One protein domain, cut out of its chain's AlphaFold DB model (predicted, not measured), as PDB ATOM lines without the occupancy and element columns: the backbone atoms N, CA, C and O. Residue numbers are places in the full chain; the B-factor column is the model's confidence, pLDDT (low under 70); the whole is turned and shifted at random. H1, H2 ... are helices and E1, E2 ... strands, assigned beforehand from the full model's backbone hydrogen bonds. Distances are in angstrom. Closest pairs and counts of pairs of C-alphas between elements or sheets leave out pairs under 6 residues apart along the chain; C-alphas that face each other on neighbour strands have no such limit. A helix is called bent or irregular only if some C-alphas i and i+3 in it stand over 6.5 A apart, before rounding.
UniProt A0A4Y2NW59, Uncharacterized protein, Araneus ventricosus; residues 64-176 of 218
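AT A GLANCE: This is residues 64 to 176 of the 218 residues of an uncharacterized protein of Araneus ventricosus (UniProt A0A4Y2NW59). The model is an elongated, two-lobed shape: one lobe is a three-stranded antiparallel sheet, E1, E2 and E3, with the short helix H1 only grazing it, and the other is a loose group of three helices, in which H2 touches both H3 and H4. The lobes come near each other where Ser 93 in E2 meets Ile 123 in H2, and residues 167 to 176 of H4 stick out free from the helical lobe. The printed part has 113 residues with four named helices and three named strands, in the order H1 E1 E2 E3 H2 H3 H4, and its class is mixed, helices and strands. The sheet's order is E1 E2 E3, antiparallel throughout. The whole is loose, with a radius of gyration of the C-alphas of 17.5 A and spans of 57 by 35 by 23 A.

IN THESE COORDINATES: Begin with the sheet's longest strand, E2, residues 93 to 100: find C-alpha 93 at (37.151, -32.089, 252.640), from which the strand runs 22.2 A to C-alpha 100 at (28.422, -12.476, 246.851). Before it stands E1, residues 87 to 90, and after it E3, residues 105 to 110, 16.6 A long. Go back along the chain to H1, residues 66 to 73, 11.4 A long; it is neither bent nor irregular, but only just: C-alphas 67 and 70 are 6.1 A apart. Past the sheet you reach H2, residues 122 to 133, 16.4 A long, then H3, residues 138 to 147, 14.3 A long. The longest helix, H4, has residues 156 to 176 and runs 30.2 A to C-alpha 176 at (34.548, -53.376, 277.854).

HOW THE PARTS SIT: Look first at the sheet, where E1, E2 and E3 form a meander, each strand the antiparallel neighbour of the one before. E1 and E2 are a hairpin, their directions at 151 degrees; N 95 and O 88 are within hydrogen-bond range at 2.9 A. E2 and E3 are a hairpin too, at 165 degrees, with N 109 and O 96 at 2.7 A and N 98 and O 107 at 2.8 A. E1 and E3 are the edge strands. H1 only grazes the sheet, with its residues 68 to 72, and is apart from H2, H3 and H4. H2 is not on the sheet; its closest C-alpha pair with E2 is Ser 93 and Ile 123, 6.8 A apart. With residues 127 to 131 alone H2 touches H3, the closest C-alphas being those of Met 131 and Leu 141 at 6.9 A; their lines are only just about perpendicular, at 70.3 degrees. With residues 125 to 129 alone H2 touches residues 159 to 166 of H4, the closest C-alphas being those of Arg 125 and Ile 162 at 6.6 A. H2 and H4 run the same way at a steep tilt of 67 degrees, only just short of about perpendicular. H3 and H4 are close but not clearly touching; their closest C-alphas are those of Ala 138 and Gln 156, 6.8 A apart. Each O i to N i+4 pair is within hydrogen-bond range in H2, H3 and H4, but 2 of 4 are in H1.

THE WHOLE: The two C-alphas farthest apart are those of Lys 80 and Asn 175, at 57.8 A. The printed part has no cut. The links from H1 to E1 and from E3 to H2 are long, with 13 and 11 residues; within the second, residues 114 to 115 pair with residues 120 to 121, antiparallel. The mean pLDDT of the printed part is 76.9, and 48 residues are under 70, namely 71 to 113 and 115 to 119.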
ATOM      1  N   ILE A  64      32.094 -36.050 247.106       75.62
ATOM      2  CA  ILE A  64      30.933 -35.200 247.408       75.62
ATOM      3  C   ILE A  64      29.880 -35.984 248.173       75.62
ATOM      4  O   ILE A  64      29.377 -36.994 247.697       75.62
ATOM      5  N   ASP A  65      29.548 -35.493 249.367       74.38
ATOM      6  CA  ASP A  65      28.344 -35.908 250.068       74.38
ATOM      7  C   ASP A  65      27.144 -35.238 249.390       74.38
ATOM      8  O   ASP A  65      26.919 -34.035 249.534       74.38
ATOM      9  N   ILE A  66      26.408 -36.025 248.603       73.31
ATOM     10  CA  ILE A  66      25.277 -35.559 247.791       73.31
ATOM     11  C   ILE A  66      24.172 -34.956 248.669       73.31
ATOM     12  O   ILE A  66      23.437 -34.083 248.214       73.31
ATOM     13  N   SER A  67      24.079 -35.348 249.946       72.81
ATOM     14  CA  SER A  67      23.074 -34.798 250.865       72.81
ATOM     15  C   SER A  67      23.167 -33.276 251.030       72.81
ATOM     16  O   SER A  67      22.157 -32.628 251.294       72.81
ATOM     17  N   ILE A  68      24.347 -32.698 250.788       71.50
ATOM     18  CA  ILE A  68      24.618 -31.262 250.913       71.50
ATOM     19  C   ILE A  68      23.969 -30.460 249.793       71.50
ATOM     20  O   ILE A  68      23.701 -29.275 249.977       71.50
ATOM     21  N   PHE A  69      23.660 -31.085 248.654       71.19
ATOM     22  CA  PHE A  69      22.996 -30.383 247.560       71.19
ATOM     23  C   PHE A  69      21.614 -29.856 247.950       71.19
ATOM     24  O   PHE A  69      21.218 -28.832 247.415       71.19
ATOM     25  N   LYS A  70      20.933 -30.457 248.937       72.56
ATOM     26  CA  LYS A  70      19.657 -29.933 249.457       72.56
ATOM     27  C   LYS A  70      19.817 -28.549 250.093       72.56
ATOM     28  O   LYS A  70      19.047 -27.638 249.814       72.56
ATOM     29  N   ASP A  71      20.854 -28.374 250.908       68.38
ATOM     30  CA  ASP A  71      21.161 -27.085 251.545       68.38
ATOM     31  C   ASP A  71      21.748 -26.085 250.536       68.38
ATOM     32  O   ASP A  71      21.580 -24.867 250.660       68.38
ATOM     33  N   PHE A  72      22.452 -26.621 249.535       68.44
ATOM     34  CA  PHE A  72      23.034 -25.861 248.439       68.44
ATOM     35  C   PHE A  72      21.948 -25.272 247.534       68.44
ATOM     36  O   PHE A  72      22.015 -24.087 247.232       68.44
ATOM     37  N   GLU A  73      20.918 -26.044 247.174       65.25
ATOM     38  CA  GLU A  73      19.797 -25.627 246.317       65.25
ATOM     39  C   GLU A  73      19.093 -24.374 246.850       65.25
ATOM     40  O   GLU A  73      18.867 -23.418 246.112       65.25
ATOM     41  N   LEU A  74      18.881 -24.309 248.168       66.44
ATOM     42  CA  LEU A  74      18.283 -23.154 248.849       66.44
ATOM     43  C   LEU A  74      19.171 -21.896 248.848       66.44
ATOM     44  O   LEU A  74      18.721 -20.810 249.210       66.44
ATOM     45  N   SER A  75      20.450 -22.039 248.500       64.38
ATOM     46  CA  SER A  75      21.473 -21.004 248.671       64.38
ATOM     47  C   SER A  75      22.267 -20.673 247.405       64.38
ATOM     48  O   SER A  75      23.095 -19.760 247.444       64.38
ATOM     49  N   LEU A  76      22.010 -21.390 246.306       64.25
ATOM     50  CA  LEU A  76      22.668 -21.241 245.005       64.25
ATOM     51  C   LEU A  76      22.487 -19.844 244.408       64.25
ATOM     52  O   LEU A  76      23.368 -19.351 243.708       64.25
ATOM     53  N   CYS A  77      21.367 -19.187 244.705       61.62
ATOM     54  CA  CYS A  77      21.080 -17.856 244.201       61.62
ATOM     55  C   CYS A  77      20.812 -16.899 245.360       61.62
ATOM     56  O   CYS A  77      19.861 -17.042 246.124       61.62
ATOM     57  N   CYS A  78      21.640 -15.864 245.462       60.88
ATOM     58  CA  CYS A  78      21.239 -14.652 246.160       60.88
ATOM     59  C   CYS A  78      20.075 -14.030 245.386       60.88
ATOM     60  O   CYS A  78      20.266 -13.578 244.258       60.88
ATOM     61  N   THR A  79      18.899 -13.965 246.008       63.09
ATOM     62  CA  THR A  79      17.672 -13.388 245.429       63.09
ATOM     63  C   THR A  79      17.813 -11.925 245.005       63.09
ATOM     64  O   THR A  79      16.982 -11.431 244.254       63.09
ATOM     65  N   LYS A  80      18.857 -11.230 245.470       65.38
ATOM     66  CA  LYS A  80      19.124  -9.823 245.148       65.38
ATOM     67  C   LYS A  80      20.197  -9.606 244.084       65.38
ATOM     68  O   LYS A  80      20.227  -8.537 243.493       65.38
ATOM     69  N   CYS A  81      21.118 -10.551 243.903       59.91
ATOM     70  CA  CYS A  81      22.428 -10.204 243.359       59.91
ATOM     71  C   CYS A  81      23.024 -11.161 242.330       59.91
ATOM     72  O   CYS A  81      24.038 -10.798 241.743       59.91
ATOM     73  N   PHE A  82      22.417 -12.338 242.098       62.22
ATOM     74  CA  PHE A  82      22.850 -13.305 241.068       62.22
ATOM     75  C   PHE A  82      24.384 -13.505 241.007       62.22
ATOM     76  O   PHE A  82      24.970 -13.647 239.939       62.22
ATOM     77  N   GLY A  83      25.044 -13.446 242.170       56.97
ATOM     78  CA  GLY A  83      26.499 -13.342 242.270       56.97
ATOM     79  C   GLY A  83      27.237 -14.640 241.937       56.97
ATOM     80  O   GLY A  83      26.683 -15.736 242.025       56.97
ATOM     81  N   LYS A  84      28.519 -14.500 241.590       55.53
ATOM     82  CA  LYS A  84      29.420 -15.597 241.217       55.53
ATOM     83  C   LYS A  84      29.762 -16.494 242.418       55.53
ATOM     84  O   LYS A  84      30.054 -16.014 243.506       55.53
ATOM     85  N   ILE A  85      29.760 -17.812 242.217       60.47
ATOM     86  CA  ILE A  85      30.039 -18.818 243.258       60.47
ATOM     87  C   ILE A  85      31.531 -19.205 243.240       60.47
ATOM     88  O   ILE A  85      32.024 -19.653 242.208       60.47
ATOM     89  N   ASN A  86      32.234 -19.089 244.379       56.75
ATOM     90  CA  ASN A  86      33.675 -19.385 244.511       56.75
ATOM     91  C   ASN A  86      33.976 -20.509 245.520       56.75
ATOM     92  O   ASN A  86      33.977 -20.306 246.732       56.75
ATOM     93  N   ILE A  87      34.326 -21.696 245.025       60.47
ATOM     94  CA  ILE A  87      34.540 -22.905 245.838       60.47
ATOM     95  C   ILE A  87      35.991 -22.981 246.360       60.47
ATOM     96  O   ILE A  87      36.921 -22.863 245.571       60.47
ATOM     97  N   ILE A  88      36.194 -23.235 247.665       59.66
ATOM     98  CA  ILE A  88      37.523 -23.343 248.312       59.66
ATOM     99  C   ILE A  88      37.739 -24.766 248.878       59.66
ATOM    100  O   ILE A  88      36.799 -25.431 249.314       59.66
ATOM    101  N   GLU A  89      38.971 -25.294 248.883       59.53
ATOM    102  CA  GLU A  89      39.230 -26.712 249.208       59.53
ATOM    103  C   GLU A  89      40.293 -26.945 250.297       59.53
ATOM    104  O   GLU A  89      41.237 -26.173 250.427       59.53
ATOM    105  N   SER A  90      40.144 -28.016 251.102       60.06
ATOM    106  CA  SER A  90      41.143 -28.427 252.111       60.06
ATOM    107  C   SER A  90      41.216 -29.959 252.311       60.06
ATOM    108  O   SER A  90      40.503 -30.561 253.122       60.06
ATOM    109  N   GLY A  91      42.113 -30.615 251.577       62.56
ATOM    110  CA  GLY A  91      42.269 -32.076 251.542       62.56
ATOM    111  C   GLY A  91      41.053 -32.808 250.959       62.56
ATOM    112  O   GLY A  91      40.366 -32.247 250.113       62.56
ATOM    113  N   PHE A  92      40.697 -34.015 251.437       68.44
ATOM    114  CA  PHE A  92      39.455 -34.682 250.975       68.44
ATOM    115  C   PHE A  92      38.166 -33.953 251.390       68.44
ATOM    116  O   PHE A  92      37.071 -34.334 250.980       68.44
ATOM    117  N   SER A  93      38.275 -32.918 252.225       69.00
ATOM    118  CA  SER A  93      37.151 -32.089 252.640       69.00
ATOM    119  C   SER A  93      37.231 -30.721 251.970       69.00
ATOM    120  O   SER A  93      37.897 -29.816 252.473       69.00
ATOM    121  N   SER A  94      36.485 -30.519 250.888       63.50
ATOM    122  CA  SER A  94      36.295 -29.167 250.352       63.50
ATOM    123  C   SER A  94      35.371 -28.339 251.262       63.50
ATOM    124  O   SER A  94      34.464 -28.880 251.906       63.50
ATOM    125  N   VAL A  95      35.600 -27.029 251.348       62.97
ATOM    126  CA  VAL A  95      34.706 -26.074 252.021       62.97
ATOM    127  C   VAL A  95      34.133 -25.159 250.949       62.97
ATOM    128  O   VAL A  95      34.768 -24.202 250.521       62.97
ATOM    129  N   PHE A  96      32.909 -25.440 250.516       61.78
ATOM    130  CA  PHE A  96      32.216 -24.574 249.575       61.78
ATOM    131  C   PHE A  96      31.989 -23.216 250.225       61.78
ATOM    132  O   PHE A  96      31.341 -23.115 251.263       61.78
ATOM    133  N   LYS A  97      32.520 -22.163 249.624       61.34
ATOM    134  CA  LYS A  97      32.153 -20.800 249.973       61.34
ATOM    135  C   LYS A  97      31.348 -20.248 248.803       61.34
ATOM    136  O   LYS A  97      31.549 -20.625 247.656       61.34
ATOM    137  N   ILE A  98      30.350 -19.435 249.092       61.94
ATOM    138  CA  ILE A  98      29.710 -18.593 248.092       61.94
ATOM    139  C   ILE A  98      29.937 -17.179 248.594       61.94
ATOM    140  O   ILE A  98      29.461 -16.804 249.668       61.94
ATOM    141  N   SER A  99      30.737 -16.436 247.840       59.62
ATOM    142  CA  SER A  99      30.993 -15.020 248.054       59.62
ATOM    143  C   SER A  99      30.092 -14.229 247.120       59.62
ATOM    144  O   SER A  99      30.197 -14.372 245.906       59.62
ATOM    145  N   PHE A 100      29.229 -13.380 247.663       61.59
ATOM    146  CA  PHE A 100      28.422 -12.476 246.851       61.59
ATOM    147  C   PHE A 100      29.159 -11.139 246.708       61.59
ATOM    148  O   PHE A 100      29.157 -10.346 247.648       61.59
ATOM    149  N   GLU A 101      29.771 -10.881 245.547       58.78
ATOM    150  CA  GLU A 101      30.536  -9.644 245.273       58.78
ATOM    151  C   GLU A 101      29.707  -8.371 245.497       58.78
ATOM    152  O   GLU A 101      30.197  -7.383 246.031       58.78
ATOM    153  N   SER A 102      28.420  -8.410 245.159       60.28
ATOM    154  CA  SER A 102      27.516  -7.257 245.201       60.28
ATOM    155  C   SER A 102      26.722  -7.116 246.506       60.28
ATOM    156  O   SER A 102      26.103  -6.081 246.730       60.28
ATOM    157  N   CYS A 103      26.717  -8.124 247.383       59.38
ATOM    158  CA  CYS A 103      25.992  -8.078 248.667       59.38
ATOM    159  C   CYS A 103      26.896  -8.173 249.896       59.38
ATOM    160  O   CYS A 103      26.383  -8.199 251.013       59.38
ATOM    161  N   ASN A 104      28.216  -8.263 249.703       59.06
ATOM    162  CA  ASN A 104      29.211  -8.426 250.765       59.06
ATOM    163  C   ASN A 104      28.873  -9.556 251.762       59.06
ATOM    164  O   ASN A 104      29.227  -9.512 252.938       59.06
ATOM    165  N   GLY A 105      28.138 -10.565 251.285       59.62
ATOM    166  CA  GLY A 105      27.714 -11.719 252.060       59.62
ATOM    167  C   GLY A 105      28.600 -12.908 251.733       59.62
ATOM    168  O   GLY A 105      28.773 -13.256 250.564       59.62
ATOM    169  N   GLU A 106      29.134 -13.558 252.758       60.53
ATOM    170  CA  GLU A 106      29.786 -14.854 252.623       60.53
ATOM    171  C   GLU A 106      28.899 -15.903 253.282       60.53
ATOM    172  O   GLU A 106      28.553 -15.802 254.462       60.53
ATOM    173  N   LYS A 107      28.538 -16.933 252.525       64.62
ATOM    174  CA  LYS A 107      27.987 -18.152 253.108       64.62
ATOM    175  C   LYS A 107      28.971 -19.286 252.854       64.62
ATOM    176  O   LYS A 107      29.431 -19.490 251.735       64.62
ATOM    177  N   ALA A 108      29.329 -20.000 253.914       61.88
ATOM    178  CA  ALA A 108      30.281 -21.098 253.860       61.88
ATOM    179  C   ALA A 108      29.599 -22.405 254.271       61.88
ATOM    180  O   ALA A 108      29.090 -22.526 255.386       61.88
ATOM    181  N   TRP A 109      29.661 -23.404 253.398       62.81
ATOM    182  CA  TRP A 109      29.182 -24.759 253.631       62.81
ATOM    183  C   TRP A 109      30.340 -25.737 253.624       62.81
ATOM    184  O   TRP A 109      31.262 -25.689 252.812       62.81
ATOM    185  N   LYS A 110      30.291 -26.681 254.552       64.38
ATOM    186  CA  LYS A 110      31.309 -27.720 254.657       64.38
ATOM    187  C   LYS A 110      30.775 -28.987 254.019       64.38
ATOM    188  O   LYS A 110      29.728 -29.469 254.426       64.38
ATOM    189  N   LYS A 111      31.547 -29.556 253.090       61.81
ATOM    190  CA  LYS A 111      31.222 -30.769 252.318       61.81
ATOM    191  C   LYS A 111      31.098 -32.055 253.141       61.81
ATOM    192  O   LYS A 111      30.780 -33.117 252.623       61.81
ATOM    193  N   SER A 112      31.406 -31.999 254.429       64.62
ATOM    194  CA  SER A 112      31.135 -33.116 255.318       64.62
ATOM    195  C   SER A 112      30.841 -32.616 256.717       64.62
ATOM    196  O   SER A 112      31.393 -31.604 257.172       64.62
ATOM    197  N   LYS A 113      30.013 -33.388 257.423       69.06
ATOM    198  CA  LYS A 113      29.767 -33.193 258.846       69.06
ATOM    199  C   LYS A 113      31.100 -33.148 259.587       69.06
ATOM    200  O   LYS A 113      31.921 -34.062 259.495       69.06
ATOM    201  N   MET A 114      31.327 -32.078 260.336       72.44
ATOM    202  CA  MET A 114      32.481 -31.997 261.223       72.44
ATOM    203  C   MET A 114      32.188 -32.817 262.474       72.44
ATOM    204  O   MET A 114      31.123 -32.677 263.071       72.44
ATOM    205  N   VAL A 115      33.120 -33.678 262.873       62.34
ATOM    206  CA  VAL A 115      32.916 -34.600 263.992       62.34
ATOM    207  C   VAL A 115      33.919 -34.321 265.108       62.34
ATOM    208  O   VAL A 115      35.143 -34.369 264.919       62.34
ATOM    209  N   GLY A 116      33.374 -34.087 266.305       61.66
ATOM    210  CA  GLY A 116      34.101 -33.855 267.552       61.66
ATOM    211  C   GLY A 116      34.618 -32.422 267.736       61.66
ATOM    212  O   GLY A 116      34.575 -31.597 266.827       61.66
ATOM    213  N   MET A 117      35.169 -32.154 268.923       53.62
ATOM    214  CA  MET A 117      35.570 -30.807 269.371       53.62
ATOM    215  C   MET A 117      36.614 -30.127 268.472       53.62
ATOM    216  O   MET A 117      36.587 -28.917 268.298       53.62
ATOM    217  N   LYS A 118      37.512 -30.897 267.842       61.09
ATOM    218  CA  LYS A 118      38.572 -30.367 266.964       61.09
ATOM    219  C   LYS A 118      38.135 -30.142 265.512       61.09
ATOM    220  O   LYS A 118      39.000 -29.946 264.667       61.09
ATOM    221  N   LYS A 119      36.826 -30.195 265.214       67.62
ATOM    222  CA  LYS A 119      36.263 -29.906 263.882       67.62
ATOM    223  C   LYS A 119      37.035 -30.620 262.761       67.62
ATOM    224  O   LYS A 119      37.511 -29.997 261.822       67.62
ATOM    225  N   VAL A 120      37.187 -31.941 262.870       72.56
ATOM    226  CA  VAL A 120      37.753 -32.764 261.787       72.56
ATOM    227  C   VAL A 120      36.601 -33.275 260.935       72.56
ATOM    228  O   VAL A 120      35.604 -33.747 261.482       72.56
ATOM    229  N   SER A 121      36.719 -33.175 259.614       76.88
ATOM    230  CA  SER A 121      35.714 -33.671 258.673       76.88
ATOM    231  C   SER A 121      35.487 -35.177 258.827       76.88
ATOM    232  O   SER A 121      36.427 -35.954 259.036       76.88
ATOM    233  N   ALA A 122      34.227 -35.604 258.720       83.38
ATOM    234  CA  ALA A 122      33.855 -37.014 258.809       83.38
ATOM    235  C   ALA A 122      34.583 -37.860 257.756       83.38
ATOM    236  O   ALA A 122      35.026 -38.965 258.065       83.38
ATOM    237  N   ILE A 123      34.757 -37.327 256.543       84.88
ATOM    238  CA  ILE A 123      35.423 -38.046 255.456       84.88
ATOM    239  C   ILE A 123      36.899 -38.315 255.747       84.88
ATOM    240  O   ILE A 123      37.369 -39.436 255.567       84.88
ATOM    241  N   ASN A 124      37.601 -37.339 256.322       86.50
ATOM    242  CA  ASN A 124      38.996 -37.504 256.709       86.50
ATOM    243  C   ASN A 124      39.139 -38.563 257.807       86.50
ATOM    244  O   ASN A 124      40.026 -39.406 257.732       86.50
ATOM    245  N   ARG A 125      38.237 -38.583 258.799       87.31
ATOM    246  CA  ARG A 125      38.224 -39.644 259.824       87.31
ATOM    247  C   ARG A 125      37.986 -41.024 259.214       87.31
ATOM    248  O   ARG A 125      38.707 -41.956 259.551       87.31
ATOM    249  N   ARG A 126      37.002 -41.146 258.316       88.94
ATOM    250  CA  ARG A 126      36.682 -42.409 257.631       88.94
ATOM    251  C   ARG A 126      37.860 -42.919 256.809       88.94
ATOM    252  O   ARG A 126      38.155 -44.103 256.883       88.94
ATOM    253  N   ALA A 127      38.564 -42.036 256.102       90.62
ATOM    254  CA  ALA A 127      39.756 -42.402 255.342       90.62
ATOM    255  C   ALA A 127      40.859 -42.992 256.241       90.62
ATOM    256  O   ALA A 127      41.437 -44.024 255.911       90.62
ATOM    257  N   VAL A 128      41.108 -42.387 257.408       91.88
ATOM    258  CA  VAL A 128      42.090 -42.909 258.377       91.88
ATOM    259  C   VAL A 128      41.653 -44.255 258.959       91.88
ATOM    260  O   VAL A 128      42.457 -45.183 259.016       91.88
ATOM    261  N   VAL A 129      40.377 -44.396 259.343       91.88
ATOM    262  CA  VAL A 129      39.828 -45.679 259.821       91.88
ATOM    263  C   VAL A 129      39.977 -46.757 258.747       91.88
ATOM    264  O   VAL A 129      40.476 -47.835 259.047       91.88
ATOM    265  N   ALA A 130      39.608 -46.462 257.499       94.06
ATOM    266  CA  ALA A 130      39.718 -47.402 256.388       94.06
ATOM    267  C   ALA A 130      41.162 -47.880 256.193       94.06
ATOM    268  O   ALA A 130      41.395 -49.083 256.121       94.06
ATOM    269  N   MET A 131      42.133 -46.959 256.201       94.44
ATOM    270  CA  MET A 131      43.559 -47.295 256.108       94.44
ATOM    271  C   MET A 131      44.009 -48.206 257.251       94.44
ATOM    272  O   MET A 131      44.702 -49.194 257.010       94.44
ATOM    273  N   ARG A 132      43.549 -47.949 258.479       91.88
ATOM    274  CA  ARG A 132      43.840 -48.811 259.631       91.88
ATOM    275  C   ARG A 132      43.246 -50.213 259.483       91.88
ATOM    276  O   ARG A 132      43.939 -51.179 259.782       91.88
ATOM    277  N   MET A 133      42.014 -50.328 258.983       91.00
ATOM    278  CA  MET A 133      41.355 -51.624 258.761       91.00
ATOM    279  C   MET A 133      42.084 -52.494 257.730       91.00
ATOM    280  O   MET A 133      42.091 -53.712 257.860       91.00
ATOM    281  N   ILE A 134      42.735 -51.882 256.737       94.19
ATOM    282  CA  ILE A 134      43.528 -52.600 255.723       94.19
ATOM    283  C   ILE A 134      45.020 -52.721 256.085       94.19
ATOM    284  O   ILE A 134      45.826 -53.137 255.251       94.19
ATOM    285  N   GLY A 135      45.418 -52.322 257.299       93.38
ATOM    286  CA  GLY A 135      46.812 -52.385 257.752       93.38
ATOM    287  C   GLY A 135      47.758 -51.443 256.997       93.38
ATOM    288  O   GLY A 135      48.935 -51.754 256.812       93.38
ATOM    289  N   LYS A 136      47.253 -50.303 256.515       95.81
ATOM    290  CA  LYS A 136      48.018 -49.300 255.764       95.81
ATOM    291  C   LYS A 136      48.129 -47.976 256.521       95.81
ATOM    292  O   LYS A 136      47.311 -47.631 257.369       95.81
ATOM    293  N   GLY A 137      49.198 -47.240 256.220       92.94
ATOM    294  CA  GLY A 137      49.538 -45.975 256.873       92.94
ATOM    295  C   GLY A 137      49.240 -44.743 256.019       92.94
ATOM    296  O   GLY A 137      48.791 -44.840 254.877       92.94
ATOM    297  N   ALA A 138      49.588 -43.569 256.552       92.62
ATOM    298  CA  ALA A 138      49.413 -42.281 255.878       92.62
ATOM    299  C   ALA A 138      50.070 -42.227 254.490       92.62
ATOM    300  O   ALA A 138      49.497 -41.670 253.558       92.62
ATOM    301  N   LYS A 139      51.237 -42.864 254.310       93.31
ATOM    302  CA  LYS A 139      51.913 -42.900 253.006       93.31
ATOM    303  C   LYS A 139      51.104 -43.653 251.952       93.31
ATOM    304  O   LYS A 139      51.028 -43.225 250.808       93.31
ATOM    305  N   SER A 140      50.456 -44.748 252.339       93.81
ATOM    306  CA  SER A 140      49.561 -45.481 251.444       93.81
ATOM    307  C   SER A 140      48.312 -44.670 251.110       93.81
ATOM    308  O   SER A 140      47.860 -44.723 249.973       93.81
ATOM    309  N   LEU A 141      47.796 -43.883 252.061       93.06
ATOM    310  CA  LEU A 141      46.702 -42.947 251.806       93.06
ATOM    311  C   LEU A 141      47.098 -41.855 250.809       93.06
ATOM    312  O   LEU A 141      46.309 -41.512 249.934       93.06
ATOM    313  N   GLN A 142      48.323 -41.340 250.921       91.94
ATOM    314  CA  GLN A 142      48.880 -40.382 249.970       91.94
ATOM    315  C   GLN A 142      48.997 -40.996 248.574       91.94
ATOM    316  O   GLN A 142      48.491 -40.412 247.624       91.94
ATOM    317  N   ASN A 143      49.565 -42.197 248.458       92.88
ATOM    318  CA  ASN A 143      49.674 -42.890 247.174       92.88
ATOM    319  C   ASN A 143      48.294 -43.177 246.565       92.88
ATOM    320  O   ASN A 143      48.090 -42.945 245.380       92.88
ATOM    321  N   PHE A 144      47.335 -43.640 247.376       92.00
ATOM    322  CA  PHE A 144      45.951 -43.839 246.946       92.00
ATOM    323  C   PHE A 144      45.347 -42.545 246.390       92.00
ATOM    324  O   PHE A 144      44.763 -42.559 245.313       92.00
ATOM    325  N   SER A 145      45.538 -41.424 247.091       90.06
ATOM    326  CA  SER A 145      45.091 -40.109 246.630       90.06
ATOM    327  C   SER A 145      45.710 -39.736 245.287       90.06
ATOM    328  O   SER A 145      44.992 -39.322 244.386       90.06
ATOM    329  N   SER A 146      47.023 -39.919 245.137       89.25
ATOM    330  CA  SER A 146      47.736 -39.612 243.897       89.25
ATOM    331  C   SER A 146      47.262 -40.473 242.724       89.25
ATOM    332  O   SER A 146      47.024 -39.940 241.647       89.25
ATOM    333  N   TYR A 147      47.065 -41.781 242.923       90.75
ATOM    334  CA  TYR A 147      46.584 -42.677 241.864       90.75
ATOM    335  C   TYR A 147      45.146 -42.393 241.436       90.75
ATOM    336  O   TYR A 147      44.800 -42.593 240.277       90.75
ATOM    337  N   MET A 148      44.316 -41.920 242.363       88.75
ATOM    338  CA  MET A 148      42.926 -41.562 242.093       88.75
ATOM    339  C   MET A 148      42.762 -40.120 241.593       88.75
ATOM    340  O   MET A 148      41.628 -39.672 241.440       88.75
ATOM    341  N   ALA A 149      43.862 -39.378 241.396       88.25
ATOM    342  CA  ALA A 149      43.846 -37.940 241.125       88.25
ATOM    343  C   ALA A 149      42.947 -37.167 242.114       88.25
ATOM    344  O   ALA A 149      42.159 -36.304 241.741       88.25
ATOM    345  N   PHE A 150      43.017 -37.523 243.398       84.94
ATOM    346  CA  PHE A 150      42.355 -36.805 244.484       84.94
ATOM    347  C   PHE A 150      43.278 -35.730 245.070       84.94
ATOM    348  O   PHE A 150      44.499 -35.934 245.111       84.94
ATOM    349  N   PRO A 151      42.720 -34.634 245.627       82.19
ATOM    350  CA  PRO A 151      43.508 -33.653 246.364       82.19
ATOM    351  C   PRO A 151      44.238 -34.319 247.528       82.19
ATOM    352  O   PRO A 151      43.724 -35.265 248.130       82.19
ATOM    353  N   ALA A 152      45.416 -33.790 247.871       82.69
ATOM    354  CA  ALA A 152      46.266 -34.356 248.910       82.69
ATOM    355  C   ALA A 152      45.469 -34.668 250.198       82.69
ATOM    356  O   ALA A 152      44.662 -33.848 250.642       82.69
ATOM    357  N   PRO A 153      45.671 -35.838 250.826       83.88
ATOM    358  CA  PRO A 153      44.917 -36.222 252.014       83.88
ATOM    359  C   PRO A 153      45.286 -35.349 253.224       83.88
ATOM    360  O   PRO A 153      46.071 -34.404 253.146       83.88
ATOM    361  N   VAL A 154      44.720 -35.672 254.391       85.44
ATOM    362  CA  VAL A 154      45.081 -35.001 255.650       85.44
ATOM    363  C   VAL A 154      46.590 -34.965 255.889       85.44
ATOM    364  O   VAL A 154      47.301 -35.927 255.604       85.44
ATOM    365  N   SER A 155      47.065 -33.873 256.492       86.00
ATOM    366  CA  SER A 155      48.460 -33.764 256.918       86.00
ATOM    367  C   SER A 155      48.831 -34.871 257.909       86.00
ATOM    368  O   SER A 155      47.990 -35.320 258.693       86.00
ATOM    369  N   GLN A 156      50.109 -35.261 257.929       89.38
ATOM    370  CA  GLN A 156      50.621 -36.310 258.820       89.38
ATOM    371  C   GLN A 156      50.235 -36.060 260.288       89.38
ATOM    372  O   GLN A 156      49.641 -36.911 260.939       89.38
ATOM    373  N   LYS A 157      50.429 -34.825 260.770       89.31
ATOM    374  CA  LYS A 157      50.050 -34.412 262.133       89.31
ATOM    375  C   LYS A 157      48.567 -34.641 262.439       89.31
ATOM    376  O   LYS A 157      48.205 -34.905 263.585       89.31
ATOM    377  N   LEU A 158      47.688 -34.454 261.455       85.88
ATOM    378  CA  LEU A 158      46.255 -34.675 261.626       85.88
ATOM    379  C   LEU A 158      45.909 -36.166 261.547       85.88
ATOM    380  O   LEU A 158      45.079 -36.622 262.333       85.88
ATOM    381  N   TYR A 159      46.563 -36.914 260.658       91.44
ATOM    382  CA  TYR A 159      46.449 -38.370 260.566       91.44
ATOM    383  C   TYR A 159      46.770 -39.038 261.907       91.44
ATOM    384  O   TYR A 159      45.945 -39.783 262.437       91.44
ATOM    385  N   ASP A 160      47.912 -38.689 262.503       91.88
ATOM    386  CA  ASP A 160      48.372 -39.254 263.775       91.88
ATOM    387  C   ASP A 160      47.389 -38.933 264.907       91.88
ATOM    388  O   ASP A 160      46.928 -39.826 265.612       91.88
ATOM    389  N   LYS A 161      46.913 -37.682 264.990       90.62
ATOM    390  CA  LYS A 161      45.877 -37.284 265.963       90.62
ATOM    391  C   LYS A 161      44.580 -38.085 265.829       90.62
ATOM    392  O   LYS A 161      43.929 -38.368 266.839       90.62
ATOM    393  N   ILE A 162      44.153 -38.382 264.599       89.62
ATOM    394  CA  ILE A 162      42.963 -39.205 264.356       89.62
ATOM    395  C   ILE A 162      43.242 -40.641 264.810       89.62
ATOM    396  O   ILE A 162      42.424 -41.207 265.535       89.62
ATOM    397  N   ASN A 163      44.402 -41.194 264.461       91.69
ATOM    398  CA  ASN A 163      44.809 -42.542 264.850       91.69
ATOM    399  C   ASN A 163      44.937 -42.738 266.358       91.69
ATOM    400  O   ASN A 163      44.455 -43.751 266.869       91.69
ATOM    401  N   ASP A 164      45.504 -41.773 267.076       92.19
ATOM    402  CA  ASP A 164      45.597 -41.802 268.539       92.19
ATOM    403  C   ASP A 164      44.214 -41.819 269.177       92.19
ATOM    404  O   ASP A 164      43.961 -42.503 270.168       92.19
ATOM    405  N   LYS A 165      43.285 -41.037 268.613       90.62
ATOM    406  CA  LYS A 165      41.904 -41.023 269.086       90.62
ATOM    407  C   LYS A 165      41.222 -42.369 268.831       90.62
ATOM    408  O   LYS A 165      40.596 -42.877 269.753       90.62
ATOM    409  N   ILE A 166      41.397 -42.947 267.642       90.12
ATOM    410  CA  ILE A 166      40.889 -44.289 267.329       90.12
ATOM    411  C   ILE A 166      41.479 -45.307 268.307       90.12
ATOM    412  O   ILE A 166      40.731 -46.063 268.901       90.12
ATOM    413  N   LEU A 167      42.795 -45.284 268.542       91.69
ATOM    414  CA  LEU A 167      43.460 -46.222 269.449       91.69
ATOM    415  C   LEU A 167      42.874 -46.161 270.867       91.69
ATOM    416  O   LEU A 167      42.563 -47.204 271.434       91.69
ATOM    417  N   ARG A 168      42.680 -44.954 271.413       92.12
ATOM    418  CA  ARG A 168      42.065 -44.767 272.737       92.12
ATOM    419  C   ARG A 168      40.639 -45.308 272.795       92.12
ATOM    420  O   ARG A 168      40.303 -46.022 273.731       92.12
ATOM    421  N   GLU A 169      39.810 -44.987 271.804       91.62
ATOM    422  CA  GLU A 169      38.419 -45.456 271.762       91.62
ATOM    423  C   GLU A 169      38.348 -46.981 271.590       91.62
ATOM    424  O   GLU A 169      37.604 -47.647 272.308       91.62
ATOM    425  N   THR A 170      39.176 -47.558 270.716       90.69
ATOM    426  CA  THR A 170      39.258 -49.011 270.524       90.69
ATOM    427  C   THR A 170      39.734 -49.726 271.786       90.69
ATOM    428  O   THR A 170      39.199 -50.782 272.097       90.69
ATOM    429  N   ALA A 171      40.674 -49.158 272.547       93.25
ATOM    430  CA  ALA A 171      41.120 -49.740 273.815       93.25
ATOM    431  C   ALA A 171      39.993 -49.784 274.862       93.25
ATOM    432  O   ALA A 171      39.823 -50.791 275.545       93.25
ATOM    433  N   VAL A 172      39.177 -48.727 274.953       94.69
ATOM    434  CA  VAL A 172      38.006 -48.700 275.848       94.69
ATOM    435  C   VAL A 172      36.988 -49.768 275.449       94.69
ATOM    436  O   VAL A 172      36.502 -50.506 276.306       94.69
ATOM    437  N   VAL A 173      36.689 -49.881 274.150       92.44
ATOM    438  CA  VAL A 173      35.770 -50.907 273.636       92.44
ATOM    439  C   VAL A 173      36.325 -52.308 273.888       92.44
ATOM    440  O   VAL A 173      35.598 -53.156 274.392       92.44
ATOM    441  N   ALA A 174      37.612 -52.540 273.619       90.88
ATOM    442  CA  ALA A 174      38.268 -53.818 273.876       90.88
ATOM    443  C   ALA A 174      38.180 -54.205 275.357       90.88
ATOM    444  O   ALA A 174      37.738 -55.306 275.669       90.88
ATOM    445  N   ASN A 175      38.500 -53.286 276.273       93.31
ATOM    446  CA  ASN A 175      38.384 -53.525 277.713       93.31
ATOM    447  C   ASN A 175      36.943 -53.836 278.131       93.31
ATOM    448  O   ASN A 175      36.716 -54.757 278.915       93.31
ATOM    449  N   SER A 176      35.963 -53.107 277.589       92.62
ATOM    450  CA  SER A 176      34.548 -53.376 277.854       92.62
ATOM    451  C   SER A 176      34.135 -54.767 277.365       92.62
ATOM    452  O   SER A 176      33.508 -55.508 278.120       92.62
TER     453      SER A 176